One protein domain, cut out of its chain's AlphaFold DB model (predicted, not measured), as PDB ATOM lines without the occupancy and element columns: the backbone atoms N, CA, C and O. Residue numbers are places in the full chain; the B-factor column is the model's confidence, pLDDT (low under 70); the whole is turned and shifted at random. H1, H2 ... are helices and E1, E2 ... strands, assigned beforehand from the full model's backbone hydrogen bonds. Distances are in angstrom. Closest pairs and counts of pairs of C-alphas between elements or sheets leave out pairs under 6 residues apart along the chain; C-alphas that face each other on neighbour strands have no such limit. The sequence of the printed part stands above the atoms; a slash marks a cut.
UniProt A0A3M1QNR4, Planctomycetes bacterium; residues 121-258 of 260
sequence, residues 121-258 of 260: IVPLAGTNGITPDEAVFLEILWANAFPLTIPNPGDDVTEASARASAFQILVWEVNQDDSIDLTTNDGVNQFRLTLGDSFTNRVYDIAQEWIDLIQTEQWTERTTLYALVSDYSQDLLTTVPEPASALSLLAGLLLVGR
ATOM      1  N   ILE A 121     182.390 147.631 226.714       65.19
ATOM      2  CA  ILE A 121     182.516 146.433 225.877       65.19
ATOM      3  C   ILE A 121     181.205 145.664 225.987       65.19
ATOM      4  O   ILE A 121     180.928 145.053 227.022       65.19
ATOM      5  N   VAL A 122     180.413 145.675 224.921       69.00
ATOM      6  CA  VAL A 122     179.098 145.023 224.875       69.00
ATOM      7  C   VAL A 122     179.087 143.883 223.849       69.00
ATOM      8  O   VAL A 122     179.888 143.889 222.909       69.00
ATOM      9  N   PRO A 123     178.213 142.870 223.999       75.56
ATOM     10  CA  PRO A 123     177.970 141.899 222.937       75.56
ATOM     11  C   PRO A 123     177.538 142.604 221.646       75.56
ATOM     12  O   PRO A 123     176.774 143.567 221.700       75.56
ATOM     13  N   LEU A 124     177.979 142.105 220.489       78.75
ATOM     14  CA  LEU A 124     177.596 142.692 219.202       78.75
ATOM     15  C   LEU A 124     176.067 142.704 219.002       78.75
ATOM     16  O   LEU A 124     175.488 143.738 218.677       78.75
ATOM     17  N   ALA A 125     175.405 141.577 219.276       82.19
ATOM     18  CA  ALA A 125     173.951 141.467 219.207       82.19
ATOM     19  C   ALA A 125     173.260 142.450 220.174       82.19
ATOM     20  O   ALA A 125     173.461 142.390 221.390       82.19
ATOM     21  N   GLY A 126     172.398 143.308 219.631       76.31
ATOM     22  CA  GLY A 126     171.694 144.377 220.342       76.31
ATOM     23  C   GLY A 126     172.364 145.754 220.256       76.31
ATOM     24  O   GLY A 126     171.733 146.738 220.641       76.31
ATOM     25  N   THR A 127     173.586 145.852 219.727       74.56
ATOM     26  CA  THR A 127     174.247 147.140 219.451       74.56
ATOM     27  C   THR A 127     173.730 147.711 218.131       74.56
ATOM     28  O   THR A 127     173.643 146.983 217.151       74.56
ATOM     29  N   ASN A 128     173.352 148.993 218.095       73.06
ATOM     30  CA  ASN A 128     172.866 149.702 216.894       73.06
ATOM     31  C   ASN A 128     171.728 149.030 216.100       73.06
ATOM     32  O   ASN A 128     171.502 149.358 214.942       73.06
ATOM     33  N   GLY A 129     170.963 148.140 216.737       75.75
ATOM     34  CA  GLY A 129     169.883 147.388 216.091       75.75
ATOM     35  C   GLY A 129     170.289 146.007 215.569       75.75
ATOM     36  O   GLY A 129     169.387 145.221 215.296       75.75
ATOM     37  N   ILE A 130     171.590 145.684 215.545       80.56
ATOM     38  CA  ILE A 130     172.126 144.409 215.045       80.56
ATOM     39  C   ILE A 130     171.439 143.236 215.748       80.56
ATOM     40  O   ILE A 130     171.515 143.084 216.977       80.56
ATOM     41  N   THR A 131     170.759 142.396 214.977       89.12
ATOM     42  CA  THR A 131     170.009 141.255 215.498       89.12
ATOM     43  C   THR A 131     170.939 140.101 215.899       89.12
ATOM     44  O   THR A 131     172.117 140.063 215.532       89.12
ATOM     45  N   PRO A 132     170.454 139.115 216.680       91.94
ATOM     46  CA  PRO A 132     171.252 137.936 217.007       91.94
ATOM     47  C   PRO A 132     171.702 137.136 215.778       91.94
ATOM     48  O   PRO A 132     172.794 136.574 215.809       91.94
ATOM     49  N   ASP A 133     170.896 137.090 214.715       92.06
ATOM     50  CA  ASP A 133     171.200 136.314 213.506       92.06
ATOM     51  C   ASP A 133     172.221 137.047 212.615       92.06
ATOM     52  O   ASP A 133     173.165 136.432 212.122       92.06
ATOM     53  N   GLU A 134     172.116 138.374 212.509       89.12
ATOM     54  CA  GLU A 134     173.138 139.247 211.911       89.12
ATOM     55  C   GLU A 134     174.479 139.160 212.644       89.12
ATOM     56  O   GLU A 134     175.524 138.988 212.017       89.12
ATOM     57  N   ALA A 135     174.466 139.199 213.982       87.88
ATOM     58  CA  ALA A 135     175.675 139.001 214.770       87.88
ATOM     59  C   ALA A 135     176.299 137.623 214.487       87.88
ATOM     60  O   ALA A 135     177.506 137.543 214.274       87.88
ATOM     61  N   VAL A 136     175.502 136.548 214.405       92.75
ATOM     62  CA  VAL A 136     175.991 135.209 214.017       92.75
ATOM     63  C   VAL A 136     176.594 135.214 212.610       92.75
ATOM     64  O   VAL A 136     177.674 134.653 212.429       92.75
ATOM     65  N   PHE A 137     175.945 135.849 211.631       94.06
ATOM     66  CA  PHE A 137     176.478 135.972 210.271       94.06
ATOM     67  C   PHE A 137     177.843 136.669 210.274       94.06
ATOM     68  O   PHE A 137     178.801 136.147 209.702       94.06
ATOM     69  N   LEU A 138     177.961 137.796 210.982       86.88
ATOM     70  CA  LEU A 138     179.217 138.526 211.126       86.88
ATOM     71  C   LEU A 138     180.289 137.681 211.827       86.88
ATOM     72  O   LEU A 138     181.413 137.613 211.339       86.88
ATOM     73  N   GLU A 139     179.970 136.969 212.910       82.88
ATOM     74  CA  GLU A 139     180.925 136.077 213.586       82.88
ATOM     75  C   GLU A 139     181.464 134.961 212.670       82.88
ATOM     76  O   GLU A 139     182.627 134.566 212.809       82.88
ATOM     77  N   ILE A 140     180.647 134.453 211.736       89.44
ATOM     78  CA  ILE A 140     181.075 133.472 210.724       89.44
ATOM     79  C   ILE A 140     181.913 134.160 209.636       89.44
ATOM     80  O   ILE A 140     182.994 133.673 209.293       89.44
ATOM     81  N   LEU A 141     181.474 135.315 209.129       89.69
ATOM     82  CA  LEU A 141     182.205 136.102 208.134       89.69
ATOM     83  C   LEU A 141     183.613 136.474 208.639       89.69
ATOM     84  O   LEU A 141     184.606 136.239 207.949       89.69
ATOM     85  N   TRP A 142     183.726 136.977 209.870       83.06
ATOM     86  CA  TRP A 142     185.009 137.317 210.493       83.06
ATOM     87  C   TRP A 142     185.904 136.098 210.747       83.06
ATOM     88  O   TRP A 142     187.122 136.231 210.671       83.06
ATOM     89  N   ALA A 143     185.351 134.916 211.026       77.06
ATOM     90  CA  ALA A 143     186.166 133.714 211.206       77.06
ATOM     91  C   ALA A 143     186.720 133.172 209.876       77.06
ATOM     92  O   ALA A 143     187.887 132.787 209.808       77.06
ATOM     93  N   ASN A 144     185.899 133.159 208.819       85.69
ATOM     94  CA  ASN A 144     186.202 132.433 207.580       85.69
ATOM     95  C   ASN A 144     186.710 133.345 206.448       85.69
ATOM     96  O   ASN A 144     187.677 132.993 205.773       85.69
ATOM     97  N   ALA A 145     186.101 134.519 206.243       83.88
ATOM     98  CA  ALA A 145     186.464 135.431 205.154       83.88
ATOM     99  C   ALA A 145     187.631 136.353 205.505       83.88
ATOM    100  O   ALA A 145     188.483 136.613 204.656       83.88
ATOM    101  N   PHE A 146     187.699 136.836 206.750       77.75
ATOM    102  CA  PHE A 146     188.717 137.809 207.152       77.75
ATOM    103  C   PHE A 146     190.162 137.354 206.842       77.75
ATOM    104  O   PHE A 146     190.897 138.138 206.231       77.75
ATOM    105  N   PRO A 147     190.580 136.096 207.116       74.62
ATOM    106  CA  PRO A 147     191.918 135.623 206.749       74.62
ATOM    107  C   PRO A 147     192.195 135.631 205.236       74.62
ATOM    108  O   PRO A 147     193.349 135.731 204.833       74.62
ATOM    109  N   LEU A 148     191.156 135.548 204.393       78.25
ATOM    110  CA  LEU A 148     191.269 135.545 202.928       78.25
ATOM    111  C   LEU A 148     191.502 136.944 202.339       78.25
ATOM    112  O   LEU A 148     191.908 137.045 201.180       78.25
ATOM    113  N   THR A 149     191.244 138.001 203.121       70.56
ATOM    114  CA  THR A 149     191.515 139.402 202.750       70.56
ATOM    115  C   THR A 149     192.994 139.775 202.892       70.56
ATOM    116  O   THR A 149     193.439 140.755 202.298       70.56
ATOM    117  N   ILE A 150     193.770 138.994 203.654       67.81
ATOM    118  CA  ILE A 150     195.187 139.255 203.919       67.81
ATOM    119  C   ILE A 150     196.024 138.714 202.742       67.81
ATOM    120  O   ILE A 150     196.059 137.498 202.539       67.81
ATOM    121  N   PRO A 151     196.724 139.570 201.969       61.25
ATOM    122  CA  PRO A 151     197.526 139.119 200.834       61.25
ATOM    123  C   PRO A 151     198.787 138.370 201.282       61.25
ATOM    124  O   PRO A 151     199.530 138.826 202.157       61.25
ATOM    125  N   ASN A 152     199.084 137.253 200.619       59.94
ATOM    126  CA  ASN A 152     200.315 136.489 200.800       59.94
ATOM    127  C   ASN A 152     201.395 136.917 199.786       59.94
ATOM    128  O   ASN A 152     201.087 137.471 198.726       59.94
ATOM    129  N   PRO A 153     202.686 136.637 200.053       62.28
ATOM    130  CA  PRO A 153     203.761 136.908 199.102       62.28
ATOM    131  C   PRO A 153     203.573 136.152 197.775       62.28
ATOM    132  O   PRO A 153     203.798 134.946 197.699       62.28
ATOM    133  N   GLY A 154     203.220 136.889 196.719       65.12
ATOM    134  CA  GLY A 154     202.966 136.353 195.376       65.12
ATOM    135  C   GLY A 154     201.493 136.321 194.959       65.12
ATOM    136  O   GLY A 154     201.225 135.955 193.816       65.12
ATOM    137  N   ASP A 155     200.567 136.722 195.834       64.94
ATOM    138  CA  ASP A 155     199.150 136.876 195.489       64.94
ATOM    139  C   ASP A 155     198.928 138.058 194.523       64.94
ATOM    140  O   ASP A 155     199.684 139.036 194.509       64.94
ATOM    141  N   ASP A 156     197.867 137.980 193.714       75.69
ATOM    142  CA  ASP A 156     197.413 139.106 192.896       75.69
ATOM    143  C   ASP A 156     196.774 140.168 193.802       75.69
ATOM    144  O   ASP A 156     195.752 139.926 194.450       75.69
ATOM    145  N   VAL A 157     197.374 141.360 193.820       70.38
ATOM    146  CA  VAL A 157     196.893 142.522 194.582       70.38
ATOM    147  C   VAL A 157     195.445 142.862 194.216       70.38
ATOM    148  O   VAL A 157     194.675 143.252 195.087       70.38
ATOM    149  N   THR A 158     195.044 142.663 192.958       69.25
ATOM    150  CA  THR A 158     193.682 142.934 192.472       69.25
ATOM    151  C   THR A 158     192.654 142.022 193.140       69.25
ATOM    152  O   THR A 158     191.599 142.478 193.568       69.25
ATOM    153  N   GLU A 159     192.972 140.733 193.267       78.94
ATOM    154  CA  GLU A 159     192.106 139.726 193.893       78.94
ATOM    155  C   GLU A 159     192.072 139.894 195.421       78.94
ATOM    156  O   GLU A 159     191.007 139.770 196.025       78.94
ATOM    157  N   ALA A 160     193.200 140.242 196.051       68.62
ATOM    158  CA  ALA A 160     193.235 140.568 197.479       68.62
ATOM    159  C   ALA A 160     192.387 141.812 197.802       68.62
ATOM    160  O   ALA A 160     191.562 141.772 198.717       68.62
ATOM    161  N   SER A 161     192.510 142.881 197.003       72.88
ATOM    162  CA  SER A 161     191.645 144.062 197.109       72.88
ATOM    163  C   SER A 161     190.173 143.711 196.891       72.88
ATOM    164  O   SER A 161     189.331 144.178 197.649       72.88
ATOM    165  N   ALA A 162     189.848 142.846 195.922       74.62
ATOM    166  CA  ALA A 162     188.462 142.454 195.669       74.62
ATOM    167  C   ALA A 162     187.835 141.719 196.871       74.62
ATOM    168  O   ALA A 162     186.686 141.979 197.225       74.62
ATOM    169  N   ARG A 163     188.606 140.860 197.554       80.50
ATOM    170  CA  ARG A 163     188.185 140.196 198.802       80.50
ATOM    171  C   ARG A 163     188.036 141.172 199.964       80.50
ATOM    172  O   ARG A 163     187.073 141.068 200.715       80.50
ATOM    173  N   ALA A 164     188.960 142.119 200.111       73.44
ATOM    174  CA  ALA A 164     188.865 143.152 201.140       73.44
ATOM    175  C   ALA A 164     187.618 144.033 200.940       73.44
ATOM    176  O   ALA A 164     186.881 144.268 201.895       73.44
ATOM    177  N   SER A 165     187.324 144.447 199.702       74.56
ATOM    178  CA  SER A 165     186.092 145.168 199.369       74.56
ATOM    179  C   SER A 165     184.843 144.325 199.637       74.56
ATOM    180  O   SER A 165     183.934 144.810 200.304       74.56
ATOM    181  N   ALA A 166     184.812 143.060 199.201       80.62
ATOM    182  CA  ALA A 166     183.688 142.150 199.448       80.62
ATOM    183  C   ALA A 166     183.398 141.978 200.950       80.62
ATOM    184  O   ALA A 166     182.243 141.987 201.365       80.62
ATOM    185  N   PHE A 167     184.448 141.902 201.775       81.00
ATOM    186  CA  PHE A 167     184.322 141.841 203.230       81.00
ATOM    187  C   PHE A 167     183.647 143.094 203.797       81.00
ATOM    188  O   PHE A 167     182.688 142.986 204.555       81.00
ATOM    189  N   GLN A 168     184.123 144.281 203.405       77.06
ATOM    190  CA  GLN A 168     183.567 145.555 203.873       77.06
ATOM    191  C   GLN A 168     182.107 145.743 203.449       77.06
ATOM    192  O   GLN A 168     181.307 146.235 204.237       77.06
ATOM    193  N   ILE A 169     181.746 145.299 202.243       77.25
ATOM    194  CA  ILE A 169     180.364 145.345 201.753       77.25
ATOM    195  C   ILE A 169     179.450 144.481 202.618       77.25
ATOM    196  O   ILE A 169     178.432 144.973 203.078       77.25
ATOM    197  N   LEU A 170     179.817 143.234 202.917       83.56
ATOM    198  CA  LEU A 170     178.968 142.368 203.747       83.56
ATOM    199  C   LEU A 170     178.831 142.862 205.196       83.56
ATOM    200  O   LEU A 170     177.789 142.659 205.816       83.56
ATOM    201  N   VAL A 171     179.854 143.537 205.729       82.56
ATOM    202  CA  VAL A 171     179.760 144.243 207.019       82.56
ATOM    203  C   VAL A 171     178.826 145.456 206.922       82.56
ATOM    204  O   VAL A 171     178.091 145.732 207.869       82.56
ATOM    205  N   TRP A 172     178.826 146.162 205.787       74.75
ATOM    206  CA  TRP A 172     177.921 147.280 205.521       74.75
ATOM    207  C   TRP A 172     176.466 146.820 205.399       74.75
ATOM    208  O   TRP A 172     175.615 147.417 206.055       74.75
ATOM    209  N   GLU A 173     176.183 145.770 204.616       76.56
ATOM    210  CA  GLU A 173     174.822 145.238 204.426       76.56
ATOM    211  C   GLU A 173     174.165 144.932 205.769       76.56
ATOM    212  O   GLU A 173     173.112 145.474 206.082       76.56
ATOM    213  N   VAL A 174     174.848 144.170 206.628       79.12
ATOM    214  CA  VAL A 174     174.344 143.825 207.967       79.12
ATOM    215  C   VAL A 174     174.086 145.052 208.853       79.12
ATOM    216  O   VAL A 174     173.250 145.006 209.748       79.12
ATOM    217  N   ASN A 175     174.811 146.150 208.644       70.06
ATOM    218  CA  ASN A 175     174.684 147.345 209.473       70.06
ATOM    219  C   ASN A 175     173.660 148.359 208.927       70.06
ATOM    220  O   ASN A 175     173.386 149.346 209.608       70.06
ATOM    221  N   GLN A 176     173.157 148.202 207.695       67.81
ATOM    222  CA  GLN A 176     172.349 149.228 207.011       67.81
ATOM    223  C   GLN A 176     171.088 148.695 206.308       67.81
ATOM    224  O   GLN A 176     170.147 149.471 206.144       67.81
ATOM    225  N   ASP A 177     171.047 147.418 205.922       66.06
ATOM    226  CA  ASP A 177     169.881 146.749 205.332       66.06
ATOM    227  C   ASP A 177     169.197 145.835 206.371       66.06
ATOM    228  O   ASP A 177     169.839 145.269 207.254       66.06
ATOM    229  N   ASP A 178     167.880 145.665 206.246       69.00
ATOM    230  CA  ASP A 178     167.082 144.715 207.034       69.00
ATOM    231  C   ASP A 178     167.271 143.254 206.536       69.00
ATOM    232  O   ASP A 178     166.665 142.320 207.075       69.00
ATOM    233  N   SER A 179     168.053 143.035 205.467       75.94
ATOM    234  CA  SER A 179     168.274 141.721 204.854       75.94
ATOM    235  C   SER A 179     169.668 141.545 204.239       75.94
ATOM    236  O   SER A 179     170.233 142.456 203.649       75.94
ATOM    237  N   ILE A 180     170.218 140.329 204.337       81.06
ATOM    238  CA  ILE A 180     171.522 139.972 203.755       81.06
ATOM    239  C   ILE A 180     171.309 139.420 202.335       81.06
ATOM    240  O   ILE A 180     171.382 138.207 202.113       81.06
ATOM    241  N   ASP A 181     170.995 140.305 201.386       79.44
ATOM    242  CA  ASP A 181     170.752 139.959 199.977       79.44
ATOM    243  C   ASP A 181     171.259 141.062 199.024       79.44
ATOM    244  O   ASP A 181     170.658 142.121 198.876       79.44
ATOM    245  N   LEU A 182     172.362 140.782 198.320       77.19
ATOM    246  CA  LEU A 182     172.969 141.694 197.337       77.19
ATOM    247  C   LEU A 182     172.184 141.768 196.013       77.19
ATOM    248  O   LEU A 182     172.456 142.623 195.163       77.19
ATOM    249  N   THR A 183     171.259 140.832 195.782       68.62
ATOM    250  CA  THR A 183     170.523 140.683 194.518       68.62
ATOM    251  C   THR A 183     169.287 141.580 194.467       68.62
ATOM    252  O   THR A 183     168.863 142.019 193.389       68.62
ATOM    253  N   THR A 184     168.700 141.862 195.630       55.69
ATOM    254  CA  THR A 184     167.448 142.595 195.774       55.69
ATOM    255  C   THR A 184     167.697 144.099 195.751       55.69
ATOM    256  O   THR A 184     168.267 144.688 196.652       55.69
ATOM    257  N   ASN A 185     167.282 144.725 194.649       52.38
ATOM    258  CA  ASN A 185     167.376 146.169 194.418       52.38
ATOM    259  C   ASN A 185     166.024 146.877 194.677       52.38
ATOM    260  O   ASN A 185     165.719 147.895 194.047       52.38
ATOM    261  N   ASP A 186     165.176 146.319 195.542       48.88
ATOM    262  CA  ASP A 186     163.777 146.705 195.764       48.88
ATOM    263  C   ASP A 186     163.575 148.049 196.488       48.88
ATOM    264  O   ASP A 186     162.515 148.665 196.351       48.88
ATOM    265  N   GLY A 187     164.642 148.620 197.044       49.78
ATOM    266  CA  GLY A 187     164.939 150.033 196.823       49.78
ATOM    267  C   GLY A 187     164.298 151.030 197.782       49.78
ATOM    268  O   GLY A 187     163.788 152.057 197.332       49.78
ATOM    269  N   VAL A 188     164.428 150.789 199.086       47.53
ATOM    270  CA  VAL A 188     164.554 151.837 200.117       47.53
ATOM    271  C   VAL A 188     165.590 151.342 201.138       47.53
ATOM    272  O   VAL A 188     165.489 150.205 201.565       47.53
ATOM    273  N   ASN A 189     166.567 152.174 201.519       47.41
ATOM    274  CA  ASN A 189     167.625 151.909 202.523       47.41
ATOM    275  C   ASN A 189     168.694 150.829 202.228       47.41
ATOM    276  O   ASN A 189     169.627 150.706 203.008       47.41
ATOM    277  N   GLN A 190     168.635 150.122 201.103       52.72
ATOM    278  CA  GLN A 190     169.604 149.067 200.762       52.72
ATOM    279  C   GLN A 190     170.932 149.629 200.236       52.72
ATOM    280  O   GLN A 190     170.937 150.642 199.516       52.72
ATOM    281  N   PHE A 191     172.053 148.958 200.517       53.62
ATOM    282  CA  PHE A 191     173.321 149.270 199.853       53.62
ATOM    283  C   PHE A 191     173.274 148.800 198.391       53.62
ATOM    284  O   PHE A 191     172.606 147.836 198.024       53.62
ATOM    285  N   ARG A 192     173.913 149.558 197.492       58.56
ATOM    286  CA  ARG A 192     173.792 149.341 196.043       58.56
ATOM    287  C   ARG A 192     175.145 149.337 195.359       58.56
ATOM    288  O   ARG A 192     175.711 150.386 195.050       58.56
ATOM    289  N   LEU A 193     175.610 148.138 195.022       60.72
ATOM    290  CA  LEU A 193     176.748 147.956 194.129       60.72
ATOM    291  C   LEU A 193     176.375 148.323 192.692       60.72
ATOM    292  O   LEU A 193     175.559 147.667 192.045       60.72
ATOM    293  N   THR A 194     177.017 149.365 192.163       62.34
ATOM    294  CA  THR A 194     176.881 149.736 190.749       62.34
ATOM    295  C   THR A 194     177.749 148.815 189.896       62.34
ATOM    296  O   THR A 194     178.917 149.094 189.630       62.34
ATOM    297  N   LEU A 195     177.170 147.695 189.468       65.88
ATOM    298  CA  LEU A 195     177.820 146.723 188.589       65.88
ATOM    299  C   LEU A 195     178.060 147.332 187.195       65.88
ATOM    300  O   LEU A 195     177.121 147.533 186.421       65.88
ATOM    301  N   GLY A 196     179.320 147.638 186.873       59.44
ATOM    302  CA  GLY A 196     179.696 148.297 185.613       59.44
ATOM    303  C   GLY A 196     181.074 147.918 185.066       59.44
ATOM    304  O   GLY A 196     181.265 147.906 183.848       59.44
ATOM    305  N   ASP A 197     182.016 147.556 185.934       73.19
ATOM    306  CA  ASP A 197     183.381 147.163 185.581       73.19
ATOM    307  C   ASP A 197     183.747 145.769 186.131       73.19
ATOM    308  O   ASP A 197     183.049 145.184 186.960       73.19
ATOM    309  N   SER A 198     184.864 145.212 185.656       74.25
ATOM    310  CA  SER A 198     185.298 143.858 186.015       74.25
ATOM    311  C   SER A 198     185.736 143.688 187.471       74.25
ATOM    312  O   SER A 198     185.665 142.570 187.972       74.25
ATOM    313  N   PHE A 199     186.206 144.746 188.139       75.25
ATOM    314  CA  PHE A 199     186.585 144.685 189.550       75.25
ATOM    315  C   PHE A 199     185.333 144.695 190.430       75.25
ATOM    316  O   PHE A 199     185.164 143.779 191.228       75.25
ATOM    317  N   THR A 200     184.406 145.634 190.222       69.50
ATOM    318  CA  THR A 200     183.157 145.697 191.006       69.50
ATOM    319  C   THR A 200     182.296 144.441 190.818       69.50
ATOM    320  O   THR A 200     181.746 143.924 191.788       69.50
ATOM    321  N   ASN A 201     182.261 143.869 189.607       76.00
ATOM    322  CA  ASN A 201     181.626 142.565 189.380       76.00
ATOM    323  C   ASN A 201     182.326 141.436 190.163       76.00
ATOM    324  O   ASN A 201     181.654 140.632 190.798       76.00
ATOM    325  N   ARG A 202     183.668 141.396 190.184       82.19
ATOM    326  CA  ARG A 202     184.418 140.384 190.951       82.19
ATOM    327  C   ARG A 202     184.189 140.520 192.460       82.19
ATOM    328  O   ARG A 202     184.097 139.507 193.145       82.19
ATOM    329  N   VAL A 203     184.089 141.749 192.962       77.31
ATOM    330  CA  VAL A 203     183.756 142.055 194.361       77.31
ATOM    331  C   VAL A 203     182.369 141.518 194.720       77.31
ATOM    332  O   VAL A 203     182.234 140.817 195.721       77.31
ATOM    333  N   TYR A 204     181.366 141.784 193.877       82.25
ATOM    334  CA  TYR A 204     180.014 141.241 194.025       82.25
ATOM    335  C   TYR A 204     180.012 139.704 194.028       82.25
ATOM    336  O   TYR A 204     179.440 139.098 194.930       82.25
ATOM    337  N   ASP A 205     180.703 139.074 193.069       91.00
ATOM    338  CA  ASP A 205     180.783 137.611 192.965       91.00
ATOM    339  C   ASP A 205     181.366 136.978 194.242       91.00
ATOM    340  O   ASP A 205     180.853 135.966 194.715       91.00
ATOM    341  N   ILE A 206     182.418 137.577 194.822       92.12
ATOM    342  CA  ILE A 206     183.029 137.114 196.082       92.12
ATOM    343  C   ILE A 206     182.065 137.300 197.260       92.12
ATOM    344  O   ILE A 206     181.929 136.404 198.091       92.12
ATOM    345  N   ALA A 207     181.397 138.452 197.346       89.75
ATOM    346  CA  ALA A 207     180.474 138.742 198.437       89.75
ATOM    347  C   ALA A 207     179.264 137.784 198.415       89.75
ATOM    348  O   ALA A 207     178.908 137.221 199.450       89.75
ATOM    349  N   GLN A 208     178.703 137.510 197.233       93.38
ATOM    350  CA  GLN A 208     177.640 136.517 197.064       93.38
ATOM    351  C   GLN A 208     178.128 135.090 197.362       93.38
ATOM    352  O   GLN A 208     177.436 134.353 198.058       93.38
ATOM    353  N   GLU A 209     179.327 134.704 196.904       95.94
ATOM    354  CA  GLU A 209     179.938 133.405 197.234       95.94
ATOM    355  C   GLU A 209     180.030 133.203 198.757       95.94
ATOM    356  O   GLU A 209     179.729 132.124 199.265       95.94
ATOM    357  N   TRP A 210     180.395 134.245 199.506       96.94
ATOM    358  CA  TRP A 210     180.499 134.182 200.964       96.94
ATOM    359  C   TRP A 210     179.136 134.136 201.666       96.94
ATOM    360  O   TRP A 210     178.988 133.366 202.617       96.94
ATOM    361  N   ILE A 211     178.127 134.868 201.178       94.94
ATOM    362  CA  ILE A 211     176.736 134.715 201.641       94.94
ATOM    363  C   ILE A 211     176.278 133.264 201.445       94.94
ATOM    364  O   ILE A 211     175.823 132.633 202.401       94.94
ATOM    365  N   ASP A 212     176.458 132.709 200.244       95.62
ATOM    366  CA  ASP A 212     176.056 131.341 199.906       95.62
ATOM    367  C   ASP A 212     176.770 130.307 200.799       95.62
ATOM    368  O   ASP A 212     176.144 129.360 201.282       95.62
ATOM    369  N   LEU A 213     178.070 130.479 201.070       97.12
ATOM    370  CA  LEU A 213     178.845 129.590 201.949       97.12
ATOM    371  C   LEU A 213     178.346 129.608 203.402       97.12
ATOM    372  O   LEU A 213     178.352 128.558 204.053       97.12
ATOM    373  N   ILE A 214     177.880 130.757 203.900       95.88
ATOM    374  CA  ILE A 214     177.290 130.887 205.242       95.88
ATOM    375  C   ILE A 214     175.872 130.294 205.260       95.88
ATOM    376  O   ILE A 214     175.575 129.428 206.084       95.88
ATOM    377  N   GLN A 215     175.009 130.688 204.317       94.12
ATOM    378  CA  GLN A 215     173.614 130.230 204.240       94.12
ATOM    379  C   GLN A 215     173.479 128.723 203.957       94.12
ATOM    380  O   GLN A 215     172.498 128.105 204.370       94.12
ATOM    381  N   THR A 216     174.454 128.111 203.274       96.44
ATOM    382  CA  THR A 216     174.486 126.657 203.014       96.44
ATOM    383  C   THR A 216     175.234 125.846 204.081       96.44
ATOM    384  O   THR A 216     175.487 124.660 203.866       96.44
ATOM    385  N   GLU A 217     175.576 126.455 205.224       95.56
ATOM    386  CA  GLU A 217     176.306 125.828 206.342       95.56
ATOM    387  C   GLU A 217     177.666 125.210 205.932       95.56
ATOM    388  O   GLU A 217     178.152 124.262 206.554       95.56
ATOM    389  N   GLN A 218     178.310 125.734 204.881       96.81
ATOM    390  CA  GLN A 218     179.671 125.334 204.497       96.81
ATOM    391  C   GLN A 218     180.725 126.063 205.335       96.81
ATOM    392  O   GLN A 218     181.732 125.469 205.723       96.81
ATOM    393  N   TRP A 219     180.473 127.331 205.662       96.62
ATOM    394  CA  TRP A 219     181.207 128.081 206.674       96.62
ATOM    395  C   TRP A 219     180.466 128.010 208.006       96.62
ATOM    396  O   TRP A 219     179.318 128.430 208.122       96.62
ATOM    397  N   THR A 220     181.126 127.432 209.010       90.19
ATOM    398  CA  THR A 220     180.543 127.170 210.342       90.19
ATOM    399  C   THR A 220     181.463 127.552 211.499       90.19
ATOM    400  O   THR A 220     181.010 127.601 212.644       90.19
ATOM    401  N   GLU A 221     182.740 127.846 211.229       84.00
ATOM    402  CA  GLU A 221     183.635 128.424 212.231       84.00
ATOM    403  C   GLU A 221     183.137 129.824 212.610       84.00
ATOM    404  O   GLU A 221     182.643 130.559 211.756       84.00
ATOM    405  N   ARG A 222     183.241 130.183 213.892       82.00
ATOM    406  CA  ARG A 222     182.785 131.461 214.456       82.00
ATOM    407  C   ARG A 222     183.880 132.053 215.326       82.00
ATOM    408  O   ARG A 222     184.559 131.320 216.039       82.00
ATOM    409  N   THR A 223     183.997 133.374 215.321       74.69
ATOM    410  CA  THR A 223     184.777 134.128 216.310       74.69
ATOM    411  C   THR A 223     183.836 135.060 217.048       74.69
ATOM    412  O   THR A 223     183.079 135.771 216.403       74.69
ATOM    413  N   THR A 224     183.865 135.085 218.382       75.25
ATOM    414  CA  THR A 224     182.956 135.959 219.136       75.25
ATOM    415  C   THR A 224     183.317 137.428 218.929       75.25
ATOM    416  O   THR A 224     184.479 137.820 219.098       75.25
ATOM    417  N   LEU A 225     182.311 138.230 218.579       71.25
ATOM    418  CA  LEU A 225     182.445 139.660 218.318       71.25
ATOM    419  C   LEU A 225     181.797 140.499 219.421       71.25
ATOM    420  O   LEU A 225     180.724 140.184 219.943       71.25
ATOM    421  N   TYR A 226     182.459 141.603 219.740       69.62
ATOM    422  CA  TYR A 226     182.022 142.594 220.713       69.62
ATOM    423  C   TYR A 226     182.097 143.982 220.081       69.62
ATOM    424  O   TYR A 226     182.956 144.234 219.232       69.62
ATOM    425  N   ALA A 227     181.217 144.880 220.511       66.31
ATOM    426  CA  ALA A 227     181.292 146.291 220.165       66.31
ATOM    427  C   ALA A 227     181.925 147.082 221.318       66.31
ATOM    428  O   ALA A 227     181.658 146.815 222.493       66.31
ATOM    429  N   LEU A 228     182.767 148.051 220.970       62.88
ATOM    430  CA  LEU A 228     183.249 149.100 221.858       62.88
ATOM    431  C   LEU A 228     182.354 150.320 221.646       62.88
ATOM    432  O   LEU A 228     182.466 150.981 220.614       62.88
ATOM    433  N   VAL A 229     181.479 150.590 222.610       60.84
ATOM    434  CA  VAL A 229     180.481 151.667 222.549       60.84
ATOM    435  C   VAL A 229     180.913 152.820 223.448       60.84
ATOM    436  O   VAL A 229     181.350 152.601 224.578       60.84
ATOM    437  N   SER A 230     180.779 154.059 222.977       63.59
ATOM    438  CA  SER A 230     180.989 155.262 223.791       63.59
ATOM    439  C   SER A 230     180.006 156.355 223.393       63.59
ATOM    440  O   SER A 230     179.780 156.581 222.210       63.59
ATOM    441  N   ASP A 231     179.529 157.135 224.368       58.12
ATOM    442  CA  ASP A 231     178.735 158.353 224.128       58.12
ATOM    443  C   ASP A 231     179.482 159.417 223.278       58.12
ATOM    444  O   ASP A 231     178.901 160.435 222.895       58.12
ATOM    445  N   TYR A 232     180.784 159.217 223.028       47.50
ATOM    446  CA  TYR A 232     181.699 160.188 222.421       47.50
ATOM    447  C   TYR A 232     182.508 159.655 221.225       47.50
ATOM    448  O   TYR A 232     183.354 160.387 220.706       47.50
ATOM    449  N   SER A 233     182.292 158.412 220.785       48.94
ATOM    450  CA  SER A 233     183.011 157.802 219.655       48.94
ATOM    451  C   SER A 233     182.050 157.235 218.614       48.94
ATOM    452  O   SER A 233     180.851 157.133 218.843       48.94
ATOM    453  N   GLN A 234     182.592 156.833 217.465       47.69
ATOM    454  CA  GLN A 234     181.922 155.850 216.614       47.69
ATOM    455  C   GLN A 234     182.157 154.452 217.210       47.69
ATOM    456  O   GLN A 234     183.181 154.237 217.871       47.69
ATOM    457  N   ASP A 235     181.228 153.522 217.009       47.16
ATOM    458  CA  ASP A 235     181.313 152.183 217.600       47.16
ATOM    459  C   ASP A 235     182.333 151.309 216.860       47.16
ATOM    460  O   ASP A 235     182.346 151.257 215.629       47.16
ATOM    461  N   LEU A 236     183.194 150.602 217.598       50.84
ATOM    462  CA  LEU A 236     184.243 149.764 217.009       50.84
ATOM    463  C   LEU A 236     183.977 148.276 217.245       50.84
ATOM    464  O   LEU A 236     183.774 147.848 218.378       50.84
ATOM    465  N   LEU A 237     184.060 147.467 216.190       53.22
ATOM    466  CA  LEU A 237     183.931 146.012 216.278       53.22
ATOM    467  C   LEU A 237     185.277 145.355 216.609       53.22
ATOM    468  O   LEU A 237     186.304 145.676 216.009       53.22
ATOM    469  N   THR A 238     185.281 144.417 217.558       48.53
ATOM    470  CA  THR A 238     186.489 143.708 217.999       48.53
ATOM    471  C   THR A 238     186.250 142.210 218.204       48.53
ATOM    472  O   THR A 238     185.197 141.786 218.684       48.53
ATOM    473  N   THR A 239     187.241 141.393 217.838       44.31
ATOM    474  CA  THR A 239     187.262 139.946 218.089       44.31
ATOM    475  C   THR A 239     187.851 139.660 219.467       44.31
ATOM    476  O   THR A 239     188.940 140.130 219.800       44.31
ATOM    477  N   VAL A 240     187.170 138.847 220.277       38.09
ATOM    478  CA  VAL A 240     187.706 138.417 221.580       38.09
ATOM    479  C   VAL A 240     188.358 137.034 221.462       38.09
ATOM    480  O   VAL A 240     187.718 136.102 220.973       38.09
ATOM    481  N   PRO A 241     189.610 136.850 221.931       39.81
ATOM    482  CA  PRO A 241     190.252 135.538 221.948       39.81
ATOM    483  C   PRO A 241     189.486 134.539 222.822       39.81
ATOM    484  O   PRO A 241     189.209 134.818 223.992       39.81
ATOM    485  N   GLU A 242     189.208 133.340 222.302       37.53
ATOM    486  CA  GLU A 242     188.516 132.314 223.087       37.53
ATOM    487  C   GLU A 242     189.286 131.945 224.382       37.53
ATOM    488  O   GLU A 242     190.509 131.718 224.360       37.53
ATOM    489  N   PRO A 243     188.587 131.784 225.526       39.28
ATOM    490  CA  PRO A 243     189.209 131.615 226.845       39.28
ATOM    491  C   PRO A 243     189.934 130.271 227.073       39.28
ATOM    492  O   PRO A 243     190.483 130.042 228.157       39.28
ATOM    493  N   ALA A 244     190.013 129.386 226.073       48.41
ATOM    494  CA  ALA A 244     190.819 128.159 226.125       48.41
ATOM    495  C   ALA A 244     192.321 128.441 226.389       48.41
ATOM    496  O   ALA A 244     193.024 127.649 227.031       48.41
ATOM    497  N   SER A 245     192.801 129.605 225.947       45.66
ATOM    498  CA  SER A 245     194.161 130.111 226.172       45.66
ATOM    499  C   SER A 245     194.408 130.570 227.625       45.66
ATOM    500  O   SER A 245     195.452 130.274 228.209       45.66
ATOM    501  N   ALA A 246     193.423 131.203 228.269       41.31
ATOM    502  CA  ALA A 246     193.518 131.630 229.669       41.31
ATOM    503  C   ALA A 246     193.573 130.433 230.640       41.31
ATOM    504  O   ALA A 246     194.337 130.426 231.612       41.31
ATOM    505  N   LEU A 247     192.801 129.381 230.353       46.62
ATOM    506  CA  LEU A 247     192.718 128.193 231.208       46.62
ATOM    507  C   LEU A 247     193.994 127.332 231.135       46.62
ATOM    508  O   LEU A 247     194.407 126.740 232.135       46.62
ATOM    509  N   SER A 248     194.671 127.323 229.983       53.34
ATOM    510  CA  SER A 248     195.973 126.665 229.809       53.34
ATOM    511  C   SER A 248     197.130 127.443 230.459       53.34
ATOM    512  O   SER A 248     198.038 126.815 231.010       53.34
ATOM    513  N   LEU A 249     197.060 128.780 230.533       45.03
ATOM    514  CA  LEU A 249     198.004 129.597 231.311       45.03
ATOM    515  C   LEU A 249     197.891 129.322 232.828       45.03
ATOM    516  O   LEU A 249     198.902 129.117 233.509       45.03
ATOM    517  N   LEU A 250     196.663 129.232 233.351       51.97
ATOM    518  CA  LEU A 250     196.381 128.874 234.750       51.97
ATOM    519  C   LEU A 250     196.803 127.434 235.091       51.97
ATOM    520  O   LEU A 250     197.408 127.200 236.142       51.97
ATOM    521  N   ALA A 251     196.559 126.474 234.194       55.28
ATOM    522  CA  ALA A 251     197.050 125.103 234.343       55.28
ATOM    523  C   ALA A 251     198.591 125.033 234.334       55.28
ATOM    524  O   ALA A 251     199.183 124.296 235.129       55.28
ATOM    525  N   GLY A 252     199.250 125.840 233.493       51.09
ATOM    526  CA  GLY A 252     200.707 125.984 233.468       51.09
ATOM    527  C   GLY A 252     201.273 126.516 234.790       51.09
ATOM    528  O   GLY A 252     202.201 125.927 235.349       51.09
ATOM    529  N   LEU A 253     200.674 127.573 235.346       53.50
ATOM    530  CA  LEU A 253     201.089 128.155 236.629       53.50
ATOM    531  C   LEU A 253     200.899 127.189 237.813       53.50
ATOM    532  O   LEU A 253     201.786 127.080 238.665       53.50
ATOM    533  N   LEU A 254     199.806 126.417 237.839       55.62
ATOM    534  CA  LEU A 254     199.574 125.391 238.867       55.62
ATOM    535  C   LEU A 254     200.582 124.228 238.806       55.62
ATOM    536  O   LEU A 254     200.925 123.663 239.846       55.62
ATOM    537  N   LEU A 255     201.101 123.890 237.620       52.97
ATOM    538  CA  LEU A 255     202.152 122.875 237.466       52.97
ATOM    539  C   LEU A 255     203.545 123.391 237.863       52.97
ATOM    540  O   LEU A 255     204.333 122.634 238.435       52.97
ATOM    541  N   VAL A 256     203.842 124.675 237.637       56.84
ATOM    542  CA  VAL A 256     205.109 125.304 238.064       56.84
ATOM    543  C   VAL A 256     205.168 125.499 239.588       56.84
ATOM    544  O   VAL A 256     206.240 125.374 240.186       56.84
ATOM    545  N   GLY A 257     204.024 125.707 240.249       48.41
ATOM    546  CA  GLY A 257     203.937 125.906 241.702       48.41
ATOM    547  C   GLY A 257     204.335 124.707 242.579       48.41
ATOM    548  O   GLY A 257     204.537 124.880 243.779       48.41
ATOM    549  N   ARG A 258     204.486 123.494 242.023       50.00
ATOM    550  CA  ARG A 258     204.745 122.259 242.796       50.00
ATOM    551  C   ARG A 258     206.219 121.823 242.830       50.00
ATOM    552  O   ARG A 258     206.510 120.643 243.030       50.00
TER     553      ARG A 258
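What this domain is: This is residues 121 to 258 of the 260 residues of a protein of Planctomycetes bacterium (UniProt A0A3M1QNR4). Three helices, H1, H3 and H4, make a helical body; H1 and H3 lie side by side, and H4 crosses H3. A small three-stranded sheet packs on H1 with its strand E2, and residues 243 to 258, which include the helix H5, stick out as a free arm that makes the length. The printed part has 138 residues, mostly helix by class, in the order E1 H1 H2 H3 H4 E2 E3 H5; the sheet runs E1 E2 E3, all antiparallel. The whole is loose, with a radius of gyration of the C-alphas of 18.2 A, and spans 67 by 42 by 33 A.

How they stand to each other: E1, residues 121 to 123, is an edge strand and the antiparallel neighbour of E2, residues 225 to 229, with N 122 and O 227 within hydrogen-bond range at 3.0 A. E2 forms a hairpin with the other edge strand, E3, residues 236 to 239; N 228 and O 236 are 2.8 A apart. H1, residues 132 to 144, is on this sheet, in two layers, a helix and a sheet; the closest C-alphas of H1 and E2 are those of Glu 139 and Leu 225, 6.1 A apart. H2, residues 146 to 149, and H1 meet only through their link. The hub is H3, residues 157 to 176, touching three helices. With residues 160 to 167 alone it touches H2, the closest C-alphas being those of Thr 149 and Ala 164, 4.9 A. With residues 167 to 174 alone it touches H1, closest at the C-alphas of Glu 134 and Val 174, 6.2 A, at a shallow tilt of 12 degrees, opposite ways. H4, residues 198 to 215, touches H3 with residues 199 to 207 alone, closest at the C-alphas of Ala 166 and Ala 207, 4.8 A, at a steep tilt of 57 degrees, the same way. H4 also touches H1, closest at the C-alphas of Ile 140 and Ile 214, 7.1 A, at a steep tilt of 64 degrees. H5, residues 244 to 256, touches no helix. In H1, H3, H4 and H5 every O i to N i+4 pair is within hydrogen-bond range; H2 is too short for such a pair.

Where its parts are: E1 begins at C-alpha 121, (182.516, 146.433, 225.877). H1 is 18.5 A long, H3 28.3 A, H4 25.6 A and H5 18.8 A. H3 begins at C-alpha 157, (196.893, 142.522, 194.582), and H5 ends at C-alpha 256, (205.109, 125.304, 238.064).

The domain as a whole: The C-alphas farthest apart, those of Gly 196 and Arg 258, are 67.6 A apart. The printed part has no cut, and the link H3 to H4, residues 177 to 197, is long. The mean pLDDT of the printed part is 70.7; residues 183 to 196 and 226 to 258 are among those under 70.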